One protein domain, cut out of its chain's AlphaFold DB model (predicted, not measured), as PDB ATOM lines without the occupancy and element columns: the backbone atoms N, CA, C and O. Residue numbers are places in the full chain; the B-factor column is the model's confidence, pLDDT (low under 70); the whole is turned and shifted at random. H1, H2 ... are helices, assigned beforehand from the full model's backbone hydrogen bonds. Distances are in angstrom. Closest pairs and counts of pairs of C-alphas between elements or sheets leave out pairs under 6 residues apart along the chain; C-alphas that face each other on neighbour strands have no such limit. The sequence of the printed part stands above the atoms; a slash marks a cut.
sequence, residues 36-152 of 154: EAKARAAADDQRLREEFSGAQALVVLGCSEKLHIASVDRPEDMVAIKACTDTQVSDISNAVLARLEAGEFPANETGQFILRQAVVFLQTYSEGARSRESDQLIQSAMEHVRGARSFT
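This is residues 36 to 152 of the 154 residues of an uncharacterized protein of Pseudomonas sp. GV034 (UniProt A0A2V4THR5). Look for two long helices side by side, H1 and H3, with H2 crossing them on one side and H5 on the other; short H4 sits in the turn between H3 and H5. Residues 36 to 43 of H1 stick out. The 117 printed residues, all helix by class, hold H1 to H5 in order and no named strand; they are compact, with a radius of gyration of the C-alphas of 15.1 A, and span 48 by 37 by 27 A.

Start at H1, residues 36 to 66; H2, residues 75 to 101, touches it at a steep tilt of 50 degrees, opposite ways, the closest C-alphas being Cys 63 and Ile 81, 5.7 A. The hub, H3, residues 107 to 125, touches H1 at a shallow tilt of 11 degrees, the same way; closest are C-alphas Gly 62 and Leu 122, 4.1 A. H4, residues 127 to 130, touches H3 only at the corner. H5, residues 134 to 151, touches H1 at 69.6 degrees, only just steep; closest are C-alphas Gly 54 and Ala 141, 4.9 A. Each O i to N i+4 pair is within hydrogen-bond range in H1 and H2, 13 of 15 in H3 and 13 of 14 in H5.

Find C-alpha 36 at (-21.970, -23.783, 4.909); H1 runs 44.6 A from there, H2 38.7 A, H3 28.5 A, and H5 26.6 A to C-alpha 151 at (-22.074, -38.731, 29.623).

The printed part has no cut and no long link; pLDDT is under 70 at residues 149 to 152.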
ATOM      1  N   GLU A  36     -22.984 -24.395   4.046       83.31
ATOM      2  CA  GLU A  36     -21.970 -23.783   4.909       83.31
ATOM      3  C   GLU A  36     -22.568 -22.743   5.864       83.31
ATOM      4  O   GLU A  36     -22.255 -22.750   7.054       83.31
ATOM      5  N   ALA A  37     -23.464 -21.879   5.379       80.25
ATOM      6  CA  ALA A  37     -24.146 -20.898   6.221       80.25
ATOM      7  C   ALA A  37     -25.000 -21.569   7.312       80.25
ATOM      8  O   ALA A  37     -24.983 -21.139   8.465       80.25
ATOM      9  N   LYS A  38     -25.704 -22.658   6.974       82.88
ATOM     10  CA  LYS A  38     -26.475 -23.449   7.948       82.88
ATOM     11  C   LYS A  38     -25.581 -24.134   8.980       82.88
ATOM     12  O   LYS A  38     -25.917 -24.121  10.159       82.88
ATOM     13  N   ALA A  39     -24.456 -24.708   8.555       85.19
ATOM     14  CA  ALA A  39     -23.507 -25.348   9.462       85.19
ATOM     15  C   ALA A  39     -22.906 -24.340  10.457       85.19
ATOM     16  O   ALA A  39     -22.821 -24.631  11.647       85.19
ATOM     17  N   ARG A  40     -22.558 -23.134   9.990       86.44
ATOM     18  CA  ARG A  40     -22.083 -22.043  10.856       86.44
ATOM     19  C   ARG A  40     -23.148 -21.598  11.853       86.44
ATOM     20  O   ARG A  40     -22.867 -21.557  13.041       86.44
ATOM     21  N   ALA A  41     -24.376 -21.362  11.393       83.69
ATOM     22  CA  ALA A  41     -25.478 -20.983  12.276       83.69
ATOM     23  C   ALA A  41     -25.762 -22.049  13.351       83.69
ATOM     24  O   ALA A  41     -26.017 -21.710  14.503       83.69
ATOM     25  N   ALA A  42     -25.678 -23.337  12.998       86.00
ATOM     26  CA  ALA A  42     -25.821 -24.427  13.959       86.00
ATOM     27  C   ALA A  42     -24.673 -24.458  14.986       86.00
ATOM     28  O   ALA A  42     -24.921 -24.673  16.171       86.00
ATOM     29  N   ALA A  43     -23.433 -24.214  14.552       87.00
ATOM     30  CA  ALA A  43     -22.282 -24.130  15.447       87.00
ATOM     31  C   ALA A  43     -22.382 -22.931  16.410       87.00
ATOM     32  O   ALA A  43     -22.093 -23.074  17.599       87.00
ATOM     33  N   ASP A  44     -22.840 -21.778  15.920       87.75
ATOM     34  CA  ASP A  44     -23.046 -20.578  16.734       87.75
ATOM     35  C   ASP A  44     -24.161 -20.783  17.772       87.75
ATOM     36  O   ASP A  44     -23.984 -20.436  18.941       87.75
ATOM     37  N   ASP A  45     -25.277 -21.416  17.388       88.44
ATOM     38  CA  ASP A  45     -26.361 -21.765  18.317       88.44
ATOM     39  C   ASP A  45     -25.885 -22.748  19.395       88.44
ATOM     40  O   ASP A  45     -26.141 -22.556  20.586       88.44
ATOM     41  N   GLN A  46     -25.127 -23.779  19.008       89.94
ATOM     42  CA  GLN A  46     -24.549 -24.720  19.964       89.94
ATOM     43  C   GLN A  46     -23.619 -24.012  20.955       89.94
ATOM     44  O   GLN A  46     -23.713 -24.252  22.165       89.94
ATOM     45  N   ARG A  47     -22.736 -23.140  20.459       90.38
ATOM     46  CA  ARG A  47     -21.822 -22.362  21.293       90.38
ATOM     47  C   ARG A  47     -22.592 -21.492  22.283       90.38
ATOM     48  O   ARG A  47     -22.279 -21.519  23.469       90.38
ATOM     49  N   LEU A  48     -23.619 -20.779  21.826       90.81
ATOM     50  CA  LEU A  48     -24.430 -19.923  22.687       90.81
ATOM     51  C   LEU A  48     -25.122 -20.727  23.798       90.81
ATOM     52  O   LEU A  48     -25.130 -20.304  24.952       90.81
ATOM     53  N   ARG A  49     -25.648 -21.918  23.480       91.25
ATOM     54  CA  ARG A  49     -26.228 -22.823  24.486       91.25
ATOM     55  C   ARG A  49     -25.199 -23.281  25.513       91.25
ATOM     56  O   ARG A  49     -25.521 -23.352  26.693       91.25
ATOM     57  N   GLU A  50     -23.981 -23.616  25.083       93.50
ATOM     58  CA  GLU A  50     -22.892 -23.978  26.004       93.50
ATOM     59  C   GLU A  50     -22.538 -22.821  26.938       93.50
ATOM     60  O   GLU A  50     -22.443 -23.027  28.145       93.50
ATOM     61  N   GLU A  51     -22.388 -21.613  26.394       94.50
ATOM     62  CA  GLU A  51     -22.069 -20.413  27.171       94.50
ATOM     63  C   GLU A  51     -23.190 -20.090  28.175       94.50
ATOM     64  O   GLU A  51     -22.910 -19.794  29.337       94.50
ATOM     65  N   PHE A  52     -24.460 -20.245  27.783       93.81
ATOM     66  CA  PHE A  52     -25.599 -20.070  28.686       93.81
ATOM     67  C   PHE A  52     -25.635 -21.125  29.801       93.81
ATOM     68  O   PHE A  52     -25.812 -20.781  30.969       93.81
ATOM     69  N   SER A  53     -25.412 -22.403  29.475       94.44
ATOM     70  CA  SER A  53     -25.309 -23.464  30.487       94.44
ATOM     71  C   SER A  53     -24.141 -23.225  31.448       94.44
ATOM     72  O   SER A  53     -24.290 -23.427  32.653       94.44
ATOM     73  N   GLY A  54     -22.995 -22.759  30.942       95.88
ATOM     74  CA  GLY A  54     -21.835 -22.421  31.767       95.88
ATOM     75  C   GLY A  54     -22.136 -21.267  32.720       95.88
ATOM     76  O   GLY A  54     -21.834 -21.344  33.911       95.88
ATOM     77  N   ALA A  55     -22.809 -20.227  32.230       96.88
ATOM     78  CA  ALA A  55     -23.251 -19.112  33.059       96.88
ATOM     79  C   ALA A  55     -24.257 -19.548  34.132       96.88
ATOM     80  O   ALA A  55     -24.131 -19.142  35.285       96.88
ATOM     81  N   GLN A  56     -25.214 -20.416  33.789       96.00
ATOM     82  CA  GLN A  56     -26.160 -20.959  34.760       96.00
ATOM     83  C   GLN A  56     -25.444 -21.741  35.868       96.00
ATOM     84  O   GLN A  56     -25.776 -21.562  37.036       96.00
ATOM     85  N   ALA A  57     -24.432 -22.549  35.538       95.12
ATOM     86  CA  ALA A  57     -23.635 -23.262  36.537       95.12
ATOM     87  C   ALA A  57     -22.911 -22.297  37.495       95.12
ATOM     88  O   ALA A  57     -22.944 -22.490  38.710       95.12
ATOM     89  N   LEU A  58     -22.316 -21.222  36.969       97.25
ATOM     90  CA  LEU A  58     -21.687 -20.175  37.786       97.25
ATOM     91  C   LEU A  58     -22.700 -19.464  38.696       97.25
ATOM     92  O   LEU A  58     -22.402 -19.208  39.862       97.25
ATOM     93  N   VAL A  59     -23.904 -19.177  38.191       97.56
ATOM     94  CA  VAL A  59     -24.990 -18.580  38.985       97.56
ATOM     95  C   VAL A  59     -25.456 -19.527  40.086       97.56
ATOM     96  O   VAL A  59     -25.615 -19.081  41.219       97.56
ATOM     97  N   VAL A  60     -25.632 -20.820  39.797       95.62
ATOM     98  CA  VAL A  60     -26.009 -21.825  40.803       95.62
ATOM     99  C   VAL A  60     -24.988 -21.844  41.939       95.62
ATOM    100  O   VAL A  60     -25.380 -21.731  43.097       95.62
ATOM    101  N   LEU A  61     -23.690 -21.883  41.617       95.06
ATOM    102  CA  LEU A  61     -22.623 -21.808  42.620       95.06
ATOM    103  C   LEU A  61     -22.695 -20.505  43.426       95.06
ATOM    104  O   LEU A  61     -22.648 -20.532  44.653       95.06
ATOM    105  N   GLY A  62     -22.875 -19.361  42.760       96.88
ATOM    106  CA  GLY A  62     -23.019 -18.075  43.440       96.88
ATOM    107  C   GLY A  62     -24.245 -18.019  44.358       96.88
ATOM    108  O   GLY A  62     -24.182 -17.425  45.429       96.88
ATOM    109  N   CYS A  63     -25.347 -18.667  43.976       97.69
ATOM    110  CA  CYS A  63     -26.562 -18.762  44.777       97.69
ATOM    111  C   CYS A  63     -26.387 -19.671  45.994       97.69
ATOM    112  O   CYS A  63     -26.836 -19.301  47.078       97.69
ATOM    113  N   SER A  64     -25.708 -20.810  45.849       96.38
ATOM    114  CA  SER A  64     -25.330 -21.663  46.981       96.38
ATOM    115  C   SER A  64     -24.517 -20.882  48.015       96.38
ATOM    116  O   SER A  64     -24.842 -20.901  49.199       96.38
ATOM    117  N   GLU A  65     -23.529 -20.111  47.560       96.38
ATOM    118  CA  GLU A  65     -22.664 -19.294  48.421       96.38
ATOM    119  C   GLU A  65     -23.430 -18.137  49.077       96.38
ATOM    120  O   GLU A  65     -23.366 -17.951  50.292       96.38
ATOM    121  N   LYS A  66     -24.242 -17.409  48.300       96.69
ATOM    122  CA  LYS A  66     -25.095 -16.310  48.785       96.69
ATOM    123  C   LYS A  66     -26.084 -16.757  49.862       96.69
ATOM    124  O   LYS A  66     -26.395 -15.981  50.762       96.69
ATOM    125  N   LEU A  67     -26.620 -17.969  49.736       96.38
ATOM    126  CA  LEU A  67     -27.595 -18.539  50.668       96.38
ATOM    127  C   LEU A  67     -26.936 -19.342  51.800       96.38
ATOM    128  O   LEU A  67     -27.647 -19.832  52.674       96.38
ATOM    129  N   HIS A  68     -25.604 -19.472  51.795       95.25
ATOM    130  CA  HIS A  68     -24.838 -20.307  52.722       95.25
ATOM    131  C   HIS A  68     -25.290 -21.780  52.743       95.25
ATOM    132  O   HIS A  68     -25.324 -22.424  53.791       95.25
ATOM    133  N   ILE A  69     -25.627 -22.322  51.569       94.06
ATOM    134  CA  ILE A  69     -26.038 -23.715  51.375       94.06
ATOM    135  C   ILE A  69     -24.845 -24.500  50.825       94.06
ATOM    136  O   ILE A  69     -24.507 -24.393  49.646       94.06
ATOM    137  N   ALA A  70     -24.206 -25.296  51.686       83.62
ATOM    138  CA  ALA A  70     -23.021 -26.082  51.328       83.62
ATOM    139  C   ALA A  70     -23.349 -27.388  50.577       83.62
ATOM    140  O   ALA A  70     -22.521 -27.883  49.813       83.62
ATOM    141  N   SER A  71     -24.543 -27.949  50.786       83.62
ATOM    142  CA  SER A  71     -25.021 -29.171  50.132       83.62
ATOM    143  C   SER A  71     -26.516 -29.078  49.826       83.62
ATOM    144  O   SER A  71     -27.253 -28.331  50.463       83.62
ATOM    145  N   VAL A  72     -26.969 -29.838  48.827       84.00
ATOM    146  CA  VAL A  72     -28.372 -29.886  48.372       84.00
ATOM    147  C   VAL A  72     -29.102 -31.121  48.900       84.00
ATOM    148  O   VAL A  72     -29.927 -31.716  48.211       84.00
ATOM    149  N   ASP A  73     -28.788 -31.528  50.131       89.06
ATOM    150  CA  ASP A  73     -29.297 -32.777  50.712       89.06
ATOM    151  C   ASP A  73     -30.799 -32.722  51.005       89.06
ATOM    152  O   ASP A  73     -31.461 -33.756  51.120       89.06
ATOM    153  N   ARG A  74     -31.346 -31.508  51.130       90.25
ATOM    154  CA  ARG A  74     -32.748 -31.284  51.456       90.25
ATOM    155  C   ARG A  74     -33.482 -30.637  50.279       90.25
ATOM    156  O   ARG A  74     -32.952 -29.711  49.660       90.25
ATOM    157  N   PRO A  75     -34.718 -31.064  49.972       91.62
ATOM    158  CA  PRO A  75     -35.495 -30.482  48.879       91.62
ATOM    159  C   PRO A  75     -35.680 -28.962  48.993       91.62
ATOM    160  O   PRO A  75     -35.685 -28.270  47.975       91.62
ATOM    161  N   GLU A  76     -35.798 -28.421  50.208       92.88
ATOM    162  CA  GLU A  76     -35.906 -26.977  50.435       92.88
ATOM    163  C   GLU A  76     -34.664 -26.198  49.978       92.88
ATOM    164  O   GLU A  76     -34.801 -25.090  49.458       92.88
ATOM    165  N   ASP A  77     -33.473 -26.792  50.094       93.75
ATOM    166  CA  ASP A  77     -32.212 -26.169  49.693       93.75
ATOM    167  C   ASP A  77     -32.146 -26.049  48.165       93.75
ATOM    168  O   ASP A  77     -31.817 -24.992  47.621       93.75
ATOM    169  N   MET A  78     -32.572 -27.101  47.454       93.19
ATOM    170  CA  MET A  78     -32.710 -27.070  45.997       93.19
ATOM    171  C   MET A  78     -33.717 -26.015  45.532       93.19
ATOM    172  O   MET A  78     -33.459 -25.307  44.557       93.19
ATOM    173  N   VAL A  79     -34.862 -25.897  46.212       95.94
ATOM    174  CA  VAL A  79     -35.888 -24.896  45.878       95.94
ATOM    175  C   VAL A  79     -35.346 -23.481  46.079       95.94
ATOM    176  O   VAL A  79     -35.540 -22.631  45.209       95.94
ATOM    177  N   ALA A  80     -34.632 -23.229  47.177       96.38
ATOM    178  CA  ALA A  80     -34.039 -21.927  47.461       96.38
ATOM    179  C   ALA A  80     -32.960 -21.546  46.432       96.38
ATOM    180  O   ALA A  80     -32.992 -20.440  45.883       96.38
ATOM    181  N   ILE A  81     -32.050 -22.473  46.107       96.38
ATOM    182  CA  ILE A  81     -31.022 -22.264  45.077       96.38
ATOM    183  C   ILE A  81     -31.667 -22.014  43.718       96.38
ATOM    184  O   ILE A  81     -31.257 -21.094  43.007       96.38
ATOM    185  N   LYS A  82     -32.697 -22.788  43.356       96.00
ATOM    186  CA  LYS A  82     -33.415 -22.594  42.095       96.00
ATOM    187  C   LYS A  82     -34.079 -21.220  42.041       96.00
ATOM    188  O   LYS A  82     -33.911 -20.527  41.045       96.00
ATOM    189  N   ALA A  83     -34.776 -20.805  43.098       97.81
ATOM    190  CA  ALA A  83     -35.416 -19.493  43.150       97.81
ATOM    191  C   ALA A  83     -34.391 -18.359  42.980       97.81
ATOM    192  O   ALA A  83     -34.598 -17.459  42.170       97.81
ATOM    193  N   CYS A  84     -33.249 -18.444  43.672       98.06
ATOM    194  CA  CYS A  84     -32.145 -17.500  43.488       98.06
ATOM    195  C   CYS A  84     -31.603 -17.516  42.050       98.06
ATOM    196  O   CYS A  84     -31.378 -16.456  41.463       98.06
ATOM    197  N   THR A  85     -31.428 -18.706  41.471       97.19
ATOM    198  CA  THR A  85     -30.897 -18.881  40.114       97.19
ATOM    199  C   THR A  85     -31.836 -18.280  39.075       97.19
ATOM    200  O   THR A  85     -31.381 -17.531  38.218       97.19
ATOM    201  N   ASP A  86     -33.138 -18.556  39.166       97.12
ATOM    202  CA  ASP A  86     -34.146 -18.032  38.241       97.12
ATOM    203  C   ASP A  86     -34.166 -16.492  38.271       97.12
ATOM    204  O   ASP A  86     -34.147 -15.853  37.216       97.12
ATOM    205  N   THR A  87     -34.137 -15.888  39.468       97.62
ATOM    206  CA  THR A  87     -34.048 -14.428  39.624       97.62
ATOM    207  C   THR A  87     -32.770 -13.882  38.993       97.62
ATOM    208  O   THR A  87     -32.833 -12.985  38.157       97.62
ATOM    209  N   GLN A  88     -31.611 -14.448  39.331       97.25
ATOM    210  CA  GLN A  88     -30.335 -13.910  38.869       97.25
ATOM    211  C   GLN A  88     -30.133 -14.081  37.356       97.25
ATOM    212  O   GLN A  88     -29.580 -13.195  36.705       97.25
ATOM    213  N   VAL A  89     -30.600 -15.190  36.775       94.31
ATOM    214  CA  VAL A  89     -30.606 -15.392  35.320       94.31
ATOM    215  C   VAL A  89     -31.514 -14.367  34.640       94.31
ATOM    216  O   VAL A  89     -31.128 -13.820  33.604       94.31
ATOM    217  N   SER A  90     -32.683 -14.064  35.215       95.50
ATOM    218  CA  SER A  90     -33.571 -13.022  34.688       95.50
ATOM    219  C   SER A  90     -32.912 -11.642  34.729       95.50
ATOM    220  O   SER A  90     -32.916 -10.949  33.713       95.50
ATOM    221  N   ASP A  91     -32.281 -11.275  35.846       95.88
ATOM    222  CA  ASP A  91     -31.601  -9.985  35.999       95.88
ATOM    223  C   ASP A  91     -30.446  -9.831  35.002       95.88
ATOM    224  O   ASP A  91     -30.336  -8.807  34.323       95.88
ATOM    225  N   ILE A  92     -29.617 -10.872  34.851       94.25
ATOM    226  CA  ILE A  92     -28.528 -10.887  33.865       94.25
ATOM    227  C   ILE A  92     -29.096 -10.747  32.452       94.25
ATOM    228  O   ILE A  92     -28.616  -9.913  31.689       94.25
ATOM    229  N   SER A  93     -30.130 -11.518  32.106       92.38
ATOM    230  CA  SER A  93     -30.738 -11.488  30.769       92.38
ATOM    231  C   SER A  93     -31.305 -10.108  30.431       92.38
ATOM    232  O   SER A  93     -31.091  -9.615  29.325       92.38
ATOM    233  N   ASN A  94     -31.959  -9.448  31.390       94.94
ATOM    234  CA  ASN A  94     -32.473  -8.089  31.219       94.94
ATOM    235  C   ASN A  94     -31.337  -7.076  31.009       94.94
ATOM    236  O   ASN A  94     -31.427  -6.224  30.126       94.94
ATOM    237  N   ALA A  95     -30.245  -7.187  31.772       92.50
ATOM    238  CA  ALA A  95     -29.074  -6.324  31.606       92.50
ATOM    239  C   ALA A  95     -28.383  -6.531  30.247       92.50
ATOM    240  O   ALA A  95     -27.962  -5.566  29.607       92.50
ATOM    241  N   VAL A  96     -28.284  -7.782  29.788       93.00
ATOM    242  CA  VAL A  96     -27.747  -8.141  28.468       93.00
ATOM    243  C   VAL A  96     -28.613  -7.542  27.363       93.00
ATOM    244  O   VAL A  96     -28.077  -6.901  26.461       93.00
ATOM    245  N   LEU A  97     -29.936  -7.715  27.446       93.44
ATOM    246  CA  LEU A  97     -30.874  -7.208  26.448       93.44
ATOM    247  C   LEU A  97     -30.800  -5.683  26.339       93.44
ATOM    248  O   LEU A  97     -30.631  -5.168  25.239       93.44
ATOM    249  N   ALA A  98     -30.824  -4.971  27.470       94.25
ATOM    250  CA  ALA A  98     -30.746  -3.511  27.485       94.25
ATOM    251  C   ALA A  98     -29.469  -2.981  26.807       94.25
ATOM    252  O   ALA A  98     -29.505  -2.002  26.065       94.25
ATOM    253  N   ARG A  99     -28.330  -3.647  27.028       93.00
ATOM    254  CA  ARG A  99     -27.045  -3.269  26.420       93.00
ATOM    255  C   ARG A  99     -26.943  -3.637  24.945       93.00
ATOM    256  O   ARG A  99     -26.355  -2.887  24.167       93.00
ATOM    257  N   LEU A 100     -27.529  -4.768  24.553       91.75
ATOM    258  CA  LEU A 100     -27.626  -5.170  23.155       91.75
ATOM    259  C   LEU A 100     -28.493  -4.178  22.364       91.75
ATOM    260  O   LEU A 100     -28.100  -3.747  21.283       91.75
ATOM    261  N   GLU A 101     -29.632  -3.761  22.925       93.69
ATOM    262  CA  GLU A 101     -30.517  -2.741  22.345       93.69
ATOM    263  C   GLU A 101     -29.847  -1.363  22.261       93.69
ATOM    264  O   GLU A 101     -30.062  -0.627  21.298       93.69
ATOM    265  N   ALA A 102     -28.985  -1.035  23.227       95.00
ATOM    266  CA  ALA A 102     -28.156   0.168  23.200       95.00
ATOM    267  C   ALA A 102     -26.976   0.088  22.207       95.00
ATOM    268  O   ALA A 102     -26.293   1.090  21.992       95.00
ATOM    269  N   GLY A 103     -26.727  -1.074  21.590       92.50
ATOM    270  CA  GLY A 103     -25.626  -1.280  20.647       92.50
ATOM    271  C   GLY A 103     -24.239  -1.279  21.299       92.50
ATOM    272  O   GLY A 103     -23.254  -0.992  20.621       92.50
ATOM    273  N   GLU A 104     -24.145  -1.579  22.600       93.25
ATOM    274  CA  GLU A 104     -22.875  -1.557  23.343       93.25
ATOM    275  C   GLU A 104     -21.927  -2.704  22.958       93.25
ATOM    276  O   GLU A 104     -20.715  -2.583  23.128       93.25
ATOM    277  N   PHE A 105     -22.464  -3.814  22.447       90.19
ATOM    278  CA  PHE A 105     -21.693  -4.953  21.945       90.19
ATOM    279  C   PHE A 105     -22.490  -5.716  20.868       90.19
ATOM    280  O   PHE A 105     -23.719  -5.613  20.814       90.19
ATOM    281  N   PRO A 106     -21.822  -6.472  19.980       89.06
ATOM    282  CA  PRO A 106     -22.493  -7.201  18.907       89.06
ATOM    283  C   PRO A 106     -23.143  -8.509  19.397       89.06
ATOM    284  O   PRO A 106     -22.668  -9.162  20.322       89.06
ATOM    285  N   ALA A 107     -24.211  -8.956  18.728       87.44
ATOM    286  CA  ALA A 107     -24.989 -10.130  19.151       87.44
ATOM    287  C   ALA A 107     -24.172 -11.436  19.269       87.44
ATOM    288  O   ALA A 107     -24.505 -12.299  20.080       87.44
ATOM    289  N   ASN A 108     -23.083 -11.584  18.510       87.62
ATOM    290  CA  ASN A 108     -22.178 -12.739  18.582       87.62
ATOM    291  C   ASN A 108     -21.286 -12.761  19.844       87.62
ATOM    292  O   ASN A 108     -20.617 -13.762  20.092       87.62
ATOM    293  N   GLU A 109     -21.274 -11.689  20.640       90.25
ATOM    294  CA  GLU A 109     -20.575 -11.607  21.933       90.25
ATOM    295  C   GLU A 109     -21.507 -11.834  23.135       90.25
ATOM    296  O   GLU A 109     -21.049 -11.903  24.277       90.25
ATOM    297  N   THR A 110     -22.809 -12.022  22.892       92.06
ATOM    298  CA  THR A 110     -23.843 -12.158  23.930       92.06
ATOM    299  C   THR A 110     -23.510 -13.225  24.972       92.06
ATOM    300  O   THR A 110     -23.546 -12.941  26.168       92.06
ATOM    301  N   GLY A 111     -23.158 -14.445  24.560       92.25
ATOM    302  CA  GLY A 111     -22.908 -15.526  25.518       92.25
ATOM    303  C   GLY A 111     -21.654 -15.297  26.372       92.25
ATOM    304  O   GLY A 111     -21.675 -15.551  27.576       92.25
ATOM    305  N   GLN A 112     -20.604 -14.692  25.807       92.81
ATOM    306  CA  GLN A 112     -19.420 -14.265  26.565       92.81
ATOM    307  C   GLN A 112     -19.747 -13.163  27.573       92.81
ATOM    308  O   GLN A 112     -19.239 -13.170  28.697       92.81
ATOM    309  N   PHE A 113     -20.618 -12.229  27.202       93.69
ATOM    310  CA  PHE A 113     -21.079 -11.200  28.122       93.69
ATOM    311  C   PHE A 113     -21.876 -11.802  29.290       93.69
ATOM    312  O   PHE A 113     -21.596 -11.481  30.446       93.69
ATOM    313  N   ILE A 114     -22.798 -12.733  29.014       95.50
ATOM    314  CA  ILE A 114     -23.568 -13.458  30.040       95.50
ATOM    315  C   ILE A 114     -22.628 -14.201  31.007       95.50
ATOM    316  O   ILE A 114     -22.778 -14.075  32.223       95.50
ATOM    317  N   LEU A 115     -21.624 -14.918  30.488       96.19
ATOM    318  CA  LEU A 115     -20.619 -15.614  31.302       96.19
ATOM    319  C   LEU A 115     -19.882 -14.662  32.250       96.19
ATOM    320  O   LEU A 115     -19.737 -14.957  33.435       96.19
ATOM    321  N   ARG A 116     -19.453 -13.496  31.756       95.75
ATOM    322  CA  ARG A 116     -18.771 -12.490  32.584       95.75
ATOM    323  C   ARG A 116     -19.676 -11.937  33.681       95.75
ATOM    324  O   ARG A 116     -19.217 -11.785  34.809       95.75
ATOM    325  N   GLN A 117     -20.952 -11.681  33.391       96.62
ATOM    326  CA  GLN A 117     -21.912 -11.253  34.417       96.62
ATOM    327  C   GLN A 117     -22.119 -12.336  35.488       96.62
ATOM    328  O   GLN A 117     -22.146 -12.029  36.680       96.62
ATOM    329  N   ALA A 118     -22.188 -13.607  35.087       97.75
ATOM    330  CA  ALA A 118     -22.281 -14.725  36.024       97.75
ATOM    331  C   ALA A 118     -21.024 -14.863  36.905       97.75
ATOM    332  O   ALA A 118     -21.143 -15.129  38.101       97.75
ATOM    333  N   VAL A 119     -19.827 -14.619  36.354       98.00
ATOM    334  CA  VAL A 119     -18.585 -14.558  37.144       98.00
ATOM    335  C   VAL A 119     -18.630 -13.431  38.170       98.00
ATOM    336  O   VAL A 119     -18.328 -13.676  39.335       98.00
ATOM    337  N   VAL A 120     -19.031 -12.220  37.769       97.25
ATOM    338  CA  VAL A 120     -19.146 -11.075  38.690       97.25
ATOM    339  C   VAL A 120     -20.093 -11.408  39.842       97.25
ATOM    340  O   VAL A 120     -19.783 -11.138  41.005       97.25
ATOM    341  N   PHE A 121     -21.223 -12.051  39.544       97.62
ATOM    342  CA  PHE A 121     -22.146 -12.527  40.568       97.62
ATOM    343  C   PHE A 121     -21.479 -13.539  41.513       97.62
ATOM    344  O   PHE A 121     -21.485 -13.331  42.724       97.62
ATOM    345  N   LEU A 122     -20.843 -14.588  40.985       97.81
ATOM    346  CA  LEU A 122     -20.149 -15.589  41.801       97.81
ATOM    347  C   LEU A 122     -19.067 -14.955  42.691       97.81
ATOM    348  O   LEU A 122     -19.021 -15.224  43.887       97.81
ATOM    349  N   GLN A 123     -18.228 -14.077  42.141       97.69
ATOM    350  CA  GLN A 123     -17.179 -13.374  42.889       97.69
ATOM    351  C   GLN A 123     -17.754 -12.429  43.951       97.69
ATOM    352  O   GLN A 123     -17.142 -12.212  44.994       97.69
ATOM    353  N   THR A 124     -18.957 -11.894  43.752       97.25
ATOM    354  CA  THR A 124     -19.612 -11.078  44.783       97.25
ATOM    355  C   THR A 124     -19.855 -11.899  46.056       97.25
ATOM    356  O   THR A 124     -19.585 -11.420  47.162       97.25
ATOM    357  N   TYR A 125     -20.278 -13.160  45.918       96.44
ATOM    358  CA  TYR A 125     -20.742 -13.975  47.046       96.44
ATOM    359  C   TYR A 125     -19.772 -15.072  47.507       96.44
ATOM    360  O   TYR A 125     -19.854 -15.478  48.659       96.44
ATOM    361  N   SER A 126     -18.821 -15.504  46.677       95.12
ATOM    362  CA  SER A 126     -17.857 -16.559  47.018       95.12
ATOM    363  C   SER A 126     -16.468 -15.988  47.292       95.12
ATOM    364  O   SER A 126     -15.806 -15.468  46.390       95.12
ATOM    365  N   GLU A 127     -15.977 -16.138  48.525       90.94
ATOM    366  CA  GLU A 127     -14.602 -15.758  48.881       90.94
ATOM    367  C   GLU A 127     -13.565 -16.532  48.058       90.94
ATOM    368  O   GLU A 127     -12.586 -15.952  47.582       90.94
ATOM    369  N   GLY A 128     -13.823 -17.821  47.819       89.19
ATOM    370  CA  GLY A 128     -12.975 -18.671  46.989       89.19
ATOM    371  C   GLY A 128     -12.896 -18.189  45.540       89.19
ATOM    372  O   GLY A 128     -11.825 -18.228  44.938       89.19
ATOM    373  N   ALA A 129     -13.994 -17.672  44.981       94.06
ATOM    374  CA  ALA A 129     -14.004 -17.163  43.611       94.06
ATOM    375  C   ALA A 129     -13.376 -15.768  43.468       94.06
ATOM    376  O   ALA A 129     -12.796 -15.489  42.420       94.06
ATOM    377  N   ARG A 130     -13.444 -14.900  44.493       94.44
ATOM    378  CA  ARG A 130     -12.895 -13.524  44.441       94.44
ATOM    379  C   ARG A 130     -11.421 -13.460  44.071       94.44
ATOM    380  O   ARG A 130     -10.990 -12.491  43.461       94.44
ATOM    381  N   SER A 131     -10.652 -14.464  44.479       93.06
ATOM    382  CA  SER A 131      -9.208 -14.528  44.233       93.06
ATOM    383  C   SER A 131      -8.836 -15.149  42.883       93.06
ATOM    384  O   SER A 131      -7.657 -15.194  42.540       93.06
ATOM    385  N   ARG A 132      -9.817 -15.651  42.121       94.19
ATOM    386  CA  ARG A 132      -9.588 -16.333  40.845       94.19
ATOM    387  C   ARG A 132      -9.840 -15.402  39.669       94.19
ATOM    388  O   ARG A 132     -10.801 -14.637  39.666       94.19
ATOM    389  N   GLU A 133      -9.014 -15.552  38.639       96.06
ATOM    390  CA  GLU A 133      -9.205 -14.874  37.358       96.06
ATOM    391  C   GLU A 133     -10.511 -15.319  36.691       96.06
ATOM    392  O   GLU A 133     -10.839 -16.512  36.660       96.06
ATOM    393  N   SER A 134     -11.233 -14.364  36.105       95.06
ATOM    394  CA  SER A 134     -12.527 -14.616  35.461       95.06
ATOM    395  C   SER A 134     -12.438 -15.680  34.370       95.06
ATOM    396  O   SER A 134     -13.296 -16.558  34.298       95.06
ATOM    397  N   ASP A 135     -11.369 -15.660  33.573       95.62
ATOM    398  CA  ASP A 135     -11.169 -16.617  32.483       95.62
ATOM    399  C   ASP A 135     -11.012 -18.054  33.001       95.62
ATOM    400  O   ASP A 135     -11.515 -18.990  32.382       95.62
ATOM    401  N   GLN A 136     -10.402 -18.245  34.176       95.81
ATOM    402  CA  GLN A 136     -10.274 -19.571  34.791       95.81
ATOM    403  C   GLN A 136     -11.618 -20.094  35.300       95.81
ATOM    404  O   GLN A 136     -11.903 -21.291  35.195       95.81
ATOM    405  N   LEU A 137     -12.446 -19.212  35.869       96.06
ATOM    406  CA  LEU A 137     -13.793 -19.557  36.325       96.06
ATOM    407  C   LEU A 137     -14.688 -19.931  35.138       96.06
ATOM    408  O   LEU A 137     -15.367 -20.957  35.184       96.06
ATOM    409  N   ILE A 138     -14.625 -19.153  34.054       96.06
ATOM    410  CA  ILE A 138     -15.340 -19.438  32.806       96.06
ATOM    411  C   ILE A 138     -14.873 -20.768  32.221       96.06
ATOM    412  O   ILE A 138     -15.703 -21.623  31.928       96.06
ATOM    413  N   GLN A 139     -13.561 -20.981  32.094       95.25
ATOM    414  CA  GLN A 139     -13.019 -22.230  31.566       95.25
ATOM    415  C   GLN A 139     -13.514 -23.439  32.370       95.25
ATOM    416  O   GLN A 139     -14.024 -24.388  31.778       95.25
ATOM    417  N   SER A 140     -13.449 -23.366  33.703       92.75
ATOM    418  CA  SER A 140     -13.912 -24.444  34.588       92.75
ATOM    419  C   SER A 140     -15.400 -24.759  34.369       92.75
ATOM    420  O   SER A 140     -15.792 -25.924  34.283       92.75
ATOM    421  N   ALA A 141     -16.241 -23.727  34.232       93.44
ATOM    422  CA  ALA A 141     -17.669 -23.898  33.971       93.44
ATOM    423  C   ALA A 141     -17.935 -24.539  32.598       93.44
ATOM    424  O   ALA A 141     -18.765 -25.441  32.476       93.44
ATOM    425  N   MET A 142     -17.205 -24.118  31.564       93.62
ATOM    426  CA  MET A 142     -17.357 -24.649  30.208       93.62
ATOM    427  C   MET A 142     -16.874 -26.100  30.091       93.62
ATOM    428  O   MET A 142     -17.495 -26.901  29.391       93.62
ATOM    429  N   GLU A 143     -15.796 -26.462  30.787       92.31
ATOM    430  CA  GLU A 143     -15.314 -27.844  30.875       92.31
ATOM    431  C   GLU A 143     -16.347 -28.753  31.544       92.31
ATOM    432  O   GLU A 143     -16.639 -29.831  31.023       92.31
ATOM    433  N   HIS A 144     -16.974 -28.293  32.631       86.06
ATOM    434  CA  HIS A 144     -18.040 -29.036  33.299       86.06
ATOM    435  C   HIS A 144     -19.237 -29.300  32.370       86.06
ATOM    436  O   HIS A 144     -19.703 -30.433  32.268       86.06
ATOM    437  N   VAL A 145     -19.702 -28.283  31.634       87.81
ATOM    438  CA  VAL A 145     -20.825 -28.419  30.687       87.81
ATOM    439  C   VAL A 145     -20.505 -29.406  29.563       87.81
ATOM    440  O   VAL A 145     -21.345 -30.236  29.204       87.81
ATOM    441  N   ARG A 146     -19.295 -29.339  29.001       85.31
ATOM    442  CA  ARG A 146     -18.872 -30.248  27.926       85.31
ATOM    443  C   ARG A 146     -18.718 -31.682  28.427       85.31
ATOM    444  O   ARG A 146     -19.184 -32.598  27.755       85.31
ATOM    445  N   GLY A 147     -18.148 -31.861  29.620       79.25
ATOM    446  CA  GLY A 147     -18.043 -33.162  30.279       79.25
ATOM    447  C   GLY A 147     -19.413 -33.777  30.582       79.25
ATOM    448  O   GLY A 147     -19.641 -34.949  30.293       79.25
ATOM    449  N   ALA A 148     -20.367 -32.986  31.077       73.44
ATOM    450  CA  ALA A 148     -21.723 -33.460  31.354       73.44
ATOM    451  C   ALA A 148     -22.443 -33.959  30.087       73.44
ATOM    452  O   ALA A 148     -23.120 -34.985  30.133       73.44
ATOM    453  N   ARG A 149     -22.254 -33.299  28.934       61.47
ATOM    454  CA  ARG A 149     -22.839 -33.760  27.661       61.47
ATOM    455  C   ARG A 149     -22.251 -35.078  27.168       61.47
ATOM    456  O   ARG A 149     -23.007 -35.896  26.637       61.47
ATOM    457  N   SER A 150     -20.945 -35.302  27.353       58.78
ATOM    458  CA  SER A 150     -20.321 -36.568  26.942       58.78
ATOM    459  C   SER A 150     -20.909 -37.788  27.657       58.78
ATOM    460  O   SER A 150     -20.981 -38.841  27.041       58.78
ATOM    461  N   PHE A 151     -21.420 -37.639  28.884       47.97
ATOM    462  CA  PHE A 151     -22.074 -38.731  29.623       47.97
ATOM    463  C   PHE A 151     -23.534 -38.986  29.225       47.97
ATOM    464  O   PHE A 151     -24.088 -40.025  29.558       47.97
ATOM    465  N   THR A 152     -24.182 -38.046  28.535       49.81
ATOM    466  CA  THR A 152     -25.606 -38.153  28.149       49.81
ATOM    467  C   THR A 152     -25.821 -38.610  26.703       49.81
ATOM    468  O   THR A 152     -26.954 -38.626  26.234       49.81
TER     469      THR A 152